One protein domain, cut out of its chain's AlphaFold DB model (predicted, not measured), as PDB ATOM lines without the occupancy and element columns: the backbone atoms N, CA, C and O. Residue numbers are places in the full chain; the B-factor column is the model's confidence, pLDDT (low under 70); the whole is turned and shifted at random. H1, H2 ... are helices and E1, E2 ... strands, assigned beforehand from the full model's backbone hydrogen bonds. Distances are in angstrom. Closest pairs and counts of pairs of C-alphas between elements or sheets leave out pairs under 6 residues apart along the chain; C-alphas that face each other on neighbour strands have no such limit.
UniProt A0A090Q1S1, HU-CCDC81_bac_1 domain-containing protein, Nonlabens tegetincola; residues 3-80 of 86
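This is residues 3 to 80 of the 86 residues of the protein "HU-CCDC81_bac_1 domain-containing protein" of Nonlabens tegetincola (UniProt A0A090Q1S1). A small antiparallel sheet of three strands, E1, E2 and E5, has H1 over one face; from it the chain reaches out as a narrow two-stranded arm that ends in the hairpin E3 and E4, and beyond E5 the long lone helix H2 sticks out another way. Arm and helix spread from the sheet like the two limbs of a wide V, and H2 touches nothing else far along the chain. The printed part has 78 residues, with two named helices and five named strands in the order H1 E1 E2 E3 E4 E5 H2; the sheets run E1 - E2 - E5 and E3 - E4, both antiparallel, and the class is mixed, helices and strands. The whole is extended, with a radius of gyration of the C-alphas of 21.2 A, and flat, spanning 67 by 39 by 17 A.

The larger sheet holds E1, residues 16 to 19, 10.0 A long, E2, residues 23 to 26, 9.8 A long, and E5, residues 50 to 52. H1 is residues 3 to 13, 15.7 A long, and begins at C-alpha 3, (253.899, 207.024, 290.736). E3 is residues 33 to 35 and E4 residues 40 to 42, with C-alpha 40 at (252.511, 171.795, 285.321). H2, residues 57 to 78, is 32.2 A long and ends at C-alpha 78, (309.423, 195.584, 287.919).

E1 and E2 form a hairpin, antiparallel at 162 degrees, with N 17 and O 25 2.9 A apart, within hydrogen-bond range. E5 is the antiparallel neighbour of E2 at 146 degrees, with N 50 and O 26 2.8 A apart. H1 is on this sheet, over E1, at a height over the sheet of 9.7 A, and runs along the strands at 18 degrees to E1 on the local plane. The closest C-alphas of H1 and E1 are those of Leu 11 and Val 17, 6.3 A apart. Residues 29 to 30 pair antiparallel with residues 45 to 46. Farther out, E3 and E4 form a hairpin at 166 degrees, with N 42 and O 33 2.9 A apart. H2 is not on the three-stranded sheet and is apart from H1, E1, E2, E3 and E4. In H1 every O i to N i+4 pair is within hydrogen-bond range; in H2, 17 of 18 are.

The two C-alphas farthest apart are those of Asn 39 and Phe 80, 67.7 A. Residues 35 to 40 stand free, and so do residues 57 to 80, of which 57 to 78 belong to H2; the body without them spans 40 by 23 by 12 A. The printed part has no cut and no long link. The mean pLDDT of the printed part is 74.3, and residues 48 to 60 and 76 to 80 are under 70.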
ATOM      1  N   LEU A   3     252.490 207.431 290.798       72.00
ATOM      2  CA  LEU A   3     253.899 207.024 290.736       72.00
ATOM      3  C   LEU A   3     254.073 205.501 290.593       72.00
ATOM      4  O   LEU A   3     254.896 205.038 289.813       72.00
ATOM      5  N   VAL A   4     253.263 204.718 291.317       78.06
ATOM      6  CA  VAL A   4     253.342 203.245 291.314       78.06
ATOM      7  C   VAL A   4     253.032 202.682 289.930       78.06
ATOM      8  O   VAL A   4     253.799 201.874 289.425       78.06
ATOM      9  N   ALA A   5     251.965 203.164 289.283       82.69
ATOM     10  CA  ALA A   5     251.605 202.748 287.927       82.69
ATOM     11  C   ALA A   5     252.705 203.087 286.907       82.69
ATOM     12  O   ALA A   5     253.009 202.274 286.037       82.69
ATOM     13  N   TYR A   6     253.348 204.249 287.055       84.94
ATOM     14  CA  TYR A   6     254.437 204.674 286.176       84.94
ATOM     15  C   TYR A   6     255.687 203.800 286.340       84.94
ATOM     16  O   TYR A   6     256.283 203.363 285.357       84.94
ATOM     17  N   ILE A   7     256.058 203.488 287.586       81.44
ATOM     18  CA  ILE A   7     257.170 202.578 287.887       81.44
ATOM     19  C   ILE A   7     256.851 201.165 287.383       81.44
ATOM     20  O   ILE A   7     257.732 200.504 286.839       81.44
ATOM     21  N   SER A   8     255.602 200.706 287.505       81.38
ATOM     22  CA  SER A   8     255.175 199.408 286.978       81.38
ATOM     23  C   SER A   8     255.260 199.324 285.451       81.38
ATOM     24  O   SER A   8     255.752 198.316 284.955       81.38
ATOM     25  N   ASP A   9     254.849 200.356 284.705       84.44
ATOM     26  CA  ASP A   9     254.981 200.369 283.235       84.44
ATOM     27  C   ASP A   9     256.462 200.429 282.811       84.44
ATOM     28  O   ASP A   9     256.914 199.675 281.944       84.44
ATOM     29  N   LEU A  10     257.274 201.232 283.506       83.56
ATOM     30  CA  LEU A  10     258.721 201.278 283.276       83.56
ATOM     31  C   LEU A  10     259.398 199.926 283.555       83.56
ATOM     32  O   LEU A  10     260.212 199.488 282.746       83.56
ATOM     33  N   LEU A  11     259.040 199.231 284.639       82.19
ATOM     34  CA  LEU A  11     259.548 197.888 284.963       82.19
ATOM     35  C   LEU A  11     258.973 196.790 284.059       82.19
ATOM     36  O   LEU A  11     259.546 195.703 283.946       82.19
ATOM     37  N   TYR A  12     257.838 197.034 283.403       81.50
ATOM     38  CA  TYR A  12     257.320 196.122 282.390       81.50
ATOM     39  C   TYR A  12     258.212 196.145 281.143       81.50
ATOM     40  O   TYR A  12     258.583 195.089 280.626       81.50
ATOM     41  N   ARG A  13     258.644 197.336 280.715       82.38
ATOM     42  CA  ARG A  13     259.466 197.525 279.507       82.38
ATOM     43  C   ARG A  13     260.963 197.342 279.743       82.38
ATOM     44  O   ARG A  13     261.650 196.804 278.881       82.38
ATOM     45  N   HIS A  14     261.460 197.752 280.904       83.75
ATOM     46  CA  HIS A  14     262.873 197.702 281.264       83.75
ATOM     47  C   HIS A  14     263.104 196.781 282.457       83.75
ATOM     48  O   HIS A  14     262.241 196.621 283.314       83.75
ATOM     49  N   ASP A  15     264.288 196.179 282.526       74.69
ATOM     50  CA  ASP A  15     264.625 195.251 283.610       74.69
ATOM     51  C   ASP A  15     265.187 195.954 284.858       74.69
ATOM     52  O   ASP A  15     265.233 195.362 285.939       74.69
ATOM     53  N   CYS A  16     265.588 197.222 284.726       77.62
ATOM     54  CA  CYS A  16     266.087 198.063 285.808       77.62
ATOM     55  C   CYS A  16     265.513 199.478 285.684       77.62
ATOM     56  O   CYS A  16     265.605 200.090 284.620       77.62
ATOM     57  N   VAL A  17     264.955 200.004 286.772       83.31
ATOM     58  CA  VAL A  17     264.478 201.389 286.871       83.31
ATOM     59  C   VAL A  17     265.119 202.026 288.093       83.31
ATOM     60  O   VAL A  17     264.969 201.533 289.211       83.31
ATOM     61  N   VAL A  18     265.850 203.122 287.887       80.69
ATOM     62  CA  VAL A  18     266.511 203.872 288.959       80.69
ATOM     63  C   VAL A  18     265.661 205.082 289.308       80.69
ATOM     64  O   VAL A  18     265.381 205.912 288.447       80.69
ATOM     65  N   VAL A  19     265.263 205.183 290.573       81.25
ATOM     66  CA  VAL A  19     264.571 206.354 291.108       81.25
ATOM     67  C   VAL A  19     265.571 207.128 291.973       81.25
ATOM     68  O   VAL A  19     266.066 206.570 292.961       81.25
ATOM     69  N   PRO A  20     265.901 208.384 291.612       75.50
ATOM     70  CA  PRO A  20     266.789 209.232 292.404       75.50
ATOM     71  C   PRO A  20     266.333 209.287 293.865       75.50
ATOM     72  O   PRO A  20     265.136 209.316 294.134       75.50
ATOM     73  N   GLU A  21     267.283 209.238 294.800       71.38
ATOM     74  CA  GLU A  21     267.059 209.236 296.262       71.38
ATOM     75  C   GLU A  21     266.276 208.043 296.851       71.38
ATOM     76  O   GLU A  21     266.257 207.869 298.067       71.38
ATOM     77  N   PHE A  22     265.696 207.167 296.027       72.94
ATOM     78  CA  PHE A  22     264.935 206.000 296.492       72.94
ATOM     79  C   PHE A  22     265.693 204.679 296.299       72.94
ATOM     80  O   PHE A  22     265.662 203.798 297.162       72.94
ATOM     81  N   GLY A  23     266.405 204.539 295.178       73.00
ATOM     82  CA  GLY A  23     267.190 203.350 294.842       73.00
ATOM     83  C   GLY A  23     266.861 202.777 293.464       73.00
ATOM     84  O   GLY A  23     266.168 203.398 292.658       73.00
ATOM     85  N   ALA A  24     267.381 201.582 293.181       77.06
ATOM     86  CA  ALA A  24     267.161 200.893 291.912       77.06
ATOM     87  C   ALA A  24     266.241 199.682 292.096       77.06
ATOM     88  O   ALA A  24     266.490 198.816 292.939       77.06
ATOM     89  N   PHE A  25     265.196 199.609 291.276       80.75
ATOM     90  CA  PHE A  25     264.319 198.453 291.161       80.75
ATOM     91  C   PHE A  25     264.824 197.560 290.033       80.75
ATOM     92  O   PHE A  25     264.860 197.988 288.882       80.75
ATOM     93  N   LEU A  26     265.198 196.324 290.355       77.44
ATOM     94  CA  LEU A  26     265.641 195.331 289.377       77.44
ATOM     95  C   LEU A  26     264.658 194.171 289.321       77.44
ATOM     96  O   LEU A  26     264.527 193.412 290.281       77.44
ATOM     97  N   THR A  27     264.002 193.986 288.181       77.75
ATOM     98  CA  THR A  27     263.213 192.780 287.919       77.75
ATOM     99  C   THR A  27     264.102 191.722 287.293       77.75
ATOM    100  O   THR A  27     264.796 191.979 286.312       77.75
ATOM    101  N   ARG A  28     264.070 190.503 287.833       74.38
ATOM    102  CA  ARG A  28     264.746 189.359 287.215       74.38
ATOM    103  C   ARG A  28     263.761 188.587 286.360       74.38
ATOM    104  O   ARG A  28     262.683 188.230 286.827       74.38
ATOM    105  N   ARG A  29     264.140 188.279 285.123       75.19
ATOM    106  CA  ARG A  29     263.374 187.351 284.291       75.19
ATOM    107  C   ARG A  29     263.540 185.935 284.840       75.19
ATOM    108  O   ARG A  29     264.657 185.444 284.957       75.19
ATOM    109  N   VAL A  30     262.428 185.295 285.181       79.25
ATOM    110  CA  VAL A  30     262.380 183.880 285.550       79.25
ATOM    111  C   VAL A  30     262.015 183.110 284.287       79.25
ATOM    112  O   VAL A  30     260.993 183.395 283.657       79.25
ATOM    113  N   SER A  31     262.882 182.185 283.877       80.00
ATOM    114  CA  SER A  31     262.629 181.293 282.745       80.00
ATOM    115  C   SER A  31     261.405 180.415 283.005       80.00
ATOM    116  O   SER A  31     260.970 180.262 284.146       80.00
ATOM    117  N   ALA A  32     260.838 179.850 281.935       83.69
ATOM    118  CA  ALA A  32     259.767 178.872 282.075       83.69
ATOM    119  C   ALA A  32     260.243 177.718 282.968       83.69
ATOM    120  O   ALA A  32     261.378 177.257 282.829       83.69
ATOM    121  N   GLN A  33     259.393 177.292 283.896       84.94
ATOM    122  CA  GLN A  33     259.685 176.183 284.799       84.94
ATOM    123  C   GLN A  33     258.662 175.089 284.565       84.94
ATOM    124  O   GLN A  33     257.455 175.336 284.600       84.94
ATOM    125  N   TYR A  34     259.157 173.884 284.326       86.56
ATOM    126  CA  TYR A  34     258.339 172.692 284.227       86.56
ATOM    127  C   TYR A  34     258.495 171.898 285.518       86.56
ATOM    128  O   TYR A  34     259.613 171.568 285.913       86.56
ATOM    129  N   PHE A  35     257.380 171.638 286.193       85.06
ATOM    130  CA  PHE A  35     257.357 170.795 287.381       85.06
ATOM    131  C   PHE A  35     256.835 169.417 286.995       85.06
ATOM    132  O   PHE A  35     255.640 169.250 286.754       85.06
ATOM    133  N   GLU A  36     257.732 168.430 286.968       82.25
ATOM    134  CA  GLU A  36     257.389 167.031 286.680       82.25
ATOM    135  C   GLU A  36     256.398 166.452 287.695       82.25
ATOM    136  O   GLU A  36     255.486 165.723 287.320       82.25
ATOM    137  N   SER A  37     256.519 166.824 288.973       87.38
ATOM    138  CA  SER A  37     255.670 166.304 290.052       87.38
ATOM    139  C   SER A  37     254.198 166.706 289.940       87.38
ATOM    140  O   SER A  37     253.323 165.969 290.383       87.38
ATOM    141  N   SER A  38     253.914 167.870 289.356       85.56
ATOM    142  CA  SER A  38     252.557 168.393 289.165       85.56
ATOM    143  C   SER A  38     252.147 168.456 287.696       85.56
ATOM    144  O   SER A  38     251.100 169.027 287.386       85.56
ATOM    145  N   ASN A  39     252.977 167.912 286.796       84.38
ATOM    146  CA  ASN A  39     252.822 167.975 285.341       84.38
ATOM    147  C   ASN A  39     252.408 169.377 284.846       84.38
ATOM    148  O   ASN A  39     251.555 169.536 283.975       84.38
ATOM    149  N   SER A  40     252.953 170.412 285.490       85.69
ATOM    150  CA  SER A  40     252.511 171.795 285.321       85.69
ATOM    151  C   SER A  40     253.622 172.623 284.696       85.69
ATOM    152  O   SER A  40     254.748 172.686 285.200       85.69
ATOM    153  N   PHE A  41     253.282 173.284 283.595       86.94
ATOM    154  CA  PHE A  41     254.175 174.176 282.873       86.94
ATOM    155  C   PHE A  41     253.888 175.628 283.253       86.94
ATOM    156  O   PHE A  41     252.812 176.153 282.965       86.94
ATOM    157  N   TYR A  42     254.858 176.291 283.881       84.69
ATOM    158  CA  TYR A  42     254.763 177.712 284.192       84.69
ATOM    159  C   TYR A  42     255.478 178.535 283.118       84.69
ATOM    160  O   TYR A  42     256.689 178.368 282.929       84.69
ATOM    161  N   PRO A  43     254.769 179.454 282.438       83.00
ATOM    162  CA  PRO A  43     255.375 180.330 281.448       83.00
ATOM    163  C   PRO A  43     256.401 181.279 282.092       83.00
ATOM    164  O   PRO A  43     256.355 181.531 283.303       83.00
ATOM    165  N   PRO A  44     257.339 181.829 281.298       81.75
ATOM    166  CA  PRO A  44     258.347 182.747 281.807       81.75
ATOM    167  C   PRO A  44     257.677 183.994 282.388       81.75
ATOM    168  O   PRO A  44     256.821 184.606 281.751       81.75
ATOM    169  N   LYS A  45     258.090 184.390 283.591       82.06
ATOM    170  CA  LYS A  45     257.507 185.522 284.323       82.06
ATOM    171  C   LYS A  45     258.578 186.513 284.753       82.06
ATOM    172  O   LYS A  45     259.725 186.135 284.999       82.06
ATOM    173  N   LYS A  46     258.212 187.790 284.885       74.94
ATOM    174  CA  LYS A  46     259.055 188.751 285.604       74.94
ATOM    175  C   LYS A  46     258.940 188.442 287.095       74.94
ATOM    176  O   LYS A  46     257.853 188.469 287.664       74.94
ATOM    177  N   GLY A  47     260.057 188.049 287.697       70.88
ATOM    178  CA  GLY A  47     260.164 187.824 289.129       70.88
ATOM    179  C   GLY A  47     260.007 189.127 289.906       70.88
ATOM    180  O   GLY A  47     260.089 190.219 289.340       70.88
ATOM    181  N   PHE A  48     259.788 188.999 291.214       69.06
ATOM    182  CA  PHE A  48     259.607 190.149 292.091       69.06
ATOM    183  C   PHE A  48     260.786 191.130 291.972       69.06
ATOM    184  O   PHE A  48     261.940 190.682 291.949       69.06
ATOM    185  N   PRO A  49     260.520 192.450 291.881       63.97
ATOM    186  CA  PRO A  49     261.579 193.442 291.817       63.97
ATOM    187  C   PRO A  49     262.411 193.375 293.099       63.97
ATOM    188  O   PRO A  49     261.896 193.577 294.197       63.97
ATOM    189  N   SER A  50     263.702 193.095 292.961       63.81
ATOM    190  CA  SER A  50     264.658 193.255 294.048       63.81
ATOM    191  C   SER A  50     265.044 194.727 294.128       63.81
ATOM    192  O   SER A  50     265.447 195.327 293.128       63.81
ATOM    193  N   ILE A  51     264.887 195.324 295.307       61.50
ATOM    194  CA  ILE A  51     265.287 196.708 295.555       61.50
ATOM    195  C   ILE A  51     266.754 196.679 295.963       61.50
ATOM    196  O   ILE A  51     267.095 196.268 297.074       61.50
ATOM    197  N   VAL A  52     267.633 197.136 295.078       60.50
ATOM    198  CA  VAL A  52     269.033 197.354 295.439       60.50
ATOM    199  C   VAL A  52     269.129 198.758 296.026       60.50
ATOM    200  O   VAL A  52     269.238 199.753 295.308       60.50
ATOM    201  N   LYS A  53     269.070 198.848 297.359       54.59
ATOM    202  CA  LYS A  53     269.438 200.063 298.099       54.59
ATOM    203  C   LYS A  53     270.955 200.190 298.123       54.59
ATOM    204  O   LYS A  53     271.593 199.820 299.097       54.59
ATOM    205  N   SER A  54     271.516 200.637 297.010       49.22
ATOM    206  CA  SER A  54     272.717 201.469 296.934       49.22
ATOM    207  C   SER A  54     273.142 201.521 295.473       49.22
ATOM    208  O   SER A  54     273.302 200.500 294.802       49.22
ATOM    209  N   PHE A  55     273.290 202.733 294.969       49.62
ATOM    210  CA  PHE A  55     273.827 203.021 293.657       49.62
ATOM    211  C   PHE A  55     275.289 202.542 293.612       49.62
ATOM    212  O   PHE A  55     276.200 203.230 294.067       49.62
ATOM    213  N   LYS A  56     275.520 201.350 293.048       50.44
ATOM    214  CA  LYS A  56     276.843 200.740 292.786       50.44
ATOM    215  C   LYS A  56     277.731 201.541 291.816       50.44
ATOM    216  O   LYS A  56     278.697 201.014 291.281       50.44
ATOM    217  N   MET A  57     277.452 202.821 291.564       45.75
ATOM    218  CA  MET A  57     278.378 203.665 290.802       45.75
ATOM    219  C   MET A  57     279.718 203.829 291.535       45.75
ATOM    220  O   MET A  57     280.755 203.978 290.896       45.75
ATOM    221  N   MET A  58     279.709 203.690 292.864       50.47
ATOM    222  CA  MET A  58     280.929 203.652 293.673       50.47
ATOM    223  C   MET A  58     281.795 202.405 293.424       50.47
ATOM    224  O   MET A  58     282.976 202.437 293.759       50.47
ATOM    225  N   ASP A  59     281.281 201.345 292.783       57.91
ATOM    226  CA  ASP A  59     282.085 200.156 292.473       57.91
ATOM    227  C   ASP A  59     283.028 200.412 291.292       57.91
ATOM    228  O   ASP A  59     284.181 200.008 291.345       57.91
ATOM    229  N   TYR A  60     282.608 201.125 290.241       65.94
ATOM    230  CA  TYR A  60     283.465 201.349 289.063       65.94
ATOM    231  C   TYR A  60     284.656 202.261 289.366       65.94
ATOM    232  O   TYR A  60     285.772 201.980 288.928       65.94
ATOM    233  N   LEU A  61     284.442 203.309 290.168       71.69
ATOM    234  CA  LEU A  61     285.526 204.166 290.648       71.69
ATOM    235  C   LEU A  61     286.475 203.385 291.566       71.69
ATOM    236  O   LEU A  61     287.691 203.508 291.437       71.69
ATOM    237  N   LEU A  62     285.934 202.542 292.453       72.81
ATOM    238  CA  LEU A  62     286.725 201.700 293.349       72.81
ATOM    239  C   LEU A  62     287.520 200.630 292.585       72.81
ATOM    240  O   LEU A  62     288.692 200.415 292.886       72.81
ATOM    241  N   ILE A  63     286.921 199.994 291.575       75.25
ATOM    242  CA  ILE A  63     287.569 199.024 290.684       75.25
ATOM    243  C   ILE A  63     288.692 199.708 289.904       75.25
ATOM    244  O   ILE A  63     289.805 199.187 289.871       75.25
ATOM    245  N   MET A  64     288.440 200.891 289.336       77.81
ATOM    246  CA  MET A  64     289.463 201.670 288.635       77.81
ATOM    247  C   MET A  64     290.603 202.075 289.577       77.81
ATOM    248  O   MET A  64     291.773 201.921 289.229       77.81
ATOM    249  N   PHE A  65     290.286 202.521 290.794       82.31
ATOM    250  CA  PHE A  65     291.277 202.868 291.811       82.31
ATOM    251  C   PHE A  65     292.116 201.655 292.245       82.31
ATOM    252  O   PHE A  65     293.343 201.738 292.314       82.31
ATOM    253  N   LEU A  66     291.487 200.502 292.491       83.19
ATOM    254  CA  LEU A  66     292.168 199.250 292.840       83.19
ATOM    255  C   LEU A  66     293.057 198.744 291.697       83.19
ATOM    256  O   LEU A  66     294.178 198.298 291.955       83.19
ATOM    257  N   ALA A  67     292.582 198.826 290.451       83.00
ATOM    258  CA  ALA A  67     293.342 198.452 289.263       83.00
ATOM    259  C   ALA A  67     294.568 199.357 289.076       83.00
ATOM    260  O   ALA A  67     295.682 198.853 288.938       83.00
ATOM    261  N   LEU A  68     294.390 200.680 289.178       84.56
ATOM    262  CA  LEU A  68     295.480 201.654 289.095       84.56
ATOM    263  C   LEU A  68     296.512 201.441 290.209       84.56
ATOM    264  O   LEU A  68     297.716 201.458 289.958       84.56
ATOM    265  N   ARG A  69     296.059 201.179 291.442       84.94
ATOM    266  CA  ARG A  69     296.954 200.935 292.579       84.94
ATOM    267  C   ARG A  69     297.777 199.659 292.398       84.94
ATOM    268  O   ARG A  69     298.967 199.667 292.699       84.94
ATOM    269  N   LYS A  70     297.175 198.580 291.884       82.06
ATOM    270  CA  LYS A  70     297.899 197.344 291.537       82.06
ATOM    271  C   LYS A  70     298.895 197.567 290.396       82.06
ATOM    272  O   LYS A  70     300.022 197.097 290.498       82.06
ATOM    273  N   PHE A  71     298.516 198.320 289.362       81.69
ATOM    274  CA  PHE A  71     299.404 198.665 288.249       81.69
ATOM    275  C   PHE A  71     300.635 199.457 288.720       81.69
ATOM    276  O   PHE A  71     301.761 199.098 288.390       81.69
ATOM    277  N   LEU A  72     300.449 200.466 289.580       75.56
ATOM    278  CA  LEU A  72     301.550 201.223 290.190       75.56
ATOM    279  C   LEU A  72     302.484 200.344 291.037       75.56
ATOM    280  O   LEU A  72     303.700 200.519 290.982       75.56
ATOM    281  N   MET A  73     301.947 199.389 291.808       74.88
ATOM    282  CA  MET A  73     302.782 198.446 292.568       74.88
ATOM    283  C   MET A  73     303.583 197.514 291.653       74.88
ATOM    284  O   MET A  73     304.761 197.288 291.915       74.88
ATOM    285  N   LEU A  74     302.978 197.011 290.573       71.62
ATOM    286  CA  LEU A  74     303.674 196.179 289.590       71.62
ATOM    287  C   LEU A  74     304.785 196.958 288.884       71.62
ATOM    288  O   LEU A  74     305.898 196.456 288.792       71.62
ATOM    289  N   MET A  75     304.529 198.200 288.470       72.75
ATOM    290  CA  MET A  75     305.549 199.057 287.856       72.75
ATOM    291  C   MET A  75     306.703 199.354 288.818       72.75
ATOM    292  O   MET A  75     307.856 199.343 288.401       72.75
ATOM    293  N   ARG A  76     306.417 199.559 290.112       63.34
ATOM    294  CA  ARG A  76     307.452 199.792 291.130       63.34
ATOM    295  C   ARG A  76     308.289 198.545 291.431       63.34
ATOM    296  O   ARG A  76     309.485 198.679 291.660       63.34
ATOM    297  N   ASN A  77     307.688 197.357 291.387       57.47
ATOM    298  CA  ASN A  77     308.399 196.097 291.615       57.47
ATOM    299  C   ASN A  77     309.168 195.617 290.370       57.47
ATOM    300  O   ASN A  77     310.241 195.046 290.521       57.47
ATOM    301  N   ASN A  78     308.689 195.900 289.153       55.44
ATOM    302  CA  ASN A  78     309.423 195.584 287.919       55.44
ATOM    303  C   ASN A  78     310.609 196.532 287.675       55.44
ATOM    304  O   ASN A  78     311.600 196.118 287.084       55.44
ATOM    305  N   TRP A  79     310.556 197.777 288.168       47.12
ATOM    306  CA  TRP A  79     311.682 198.722 288.079       47.12
ATOM    307  C   TRP A  79     312.886 198.343 288.954       47.12
ATOM    308  O   TRP A  79     313.974 198.877 288.758       47.12
ATOM    309  N   PHE A  80     312.702 197.434 289.918       38.38
ATOM    310  CA  PHE A  80     313.785 196.918 290.759       38.38
ATOM    311  C   PHE A  80     314.437 195.647 290.199       38.38
ATOM    312  O   PHE A  80     315.524 195.289 290.638       38.38
TER     313      PHE A  80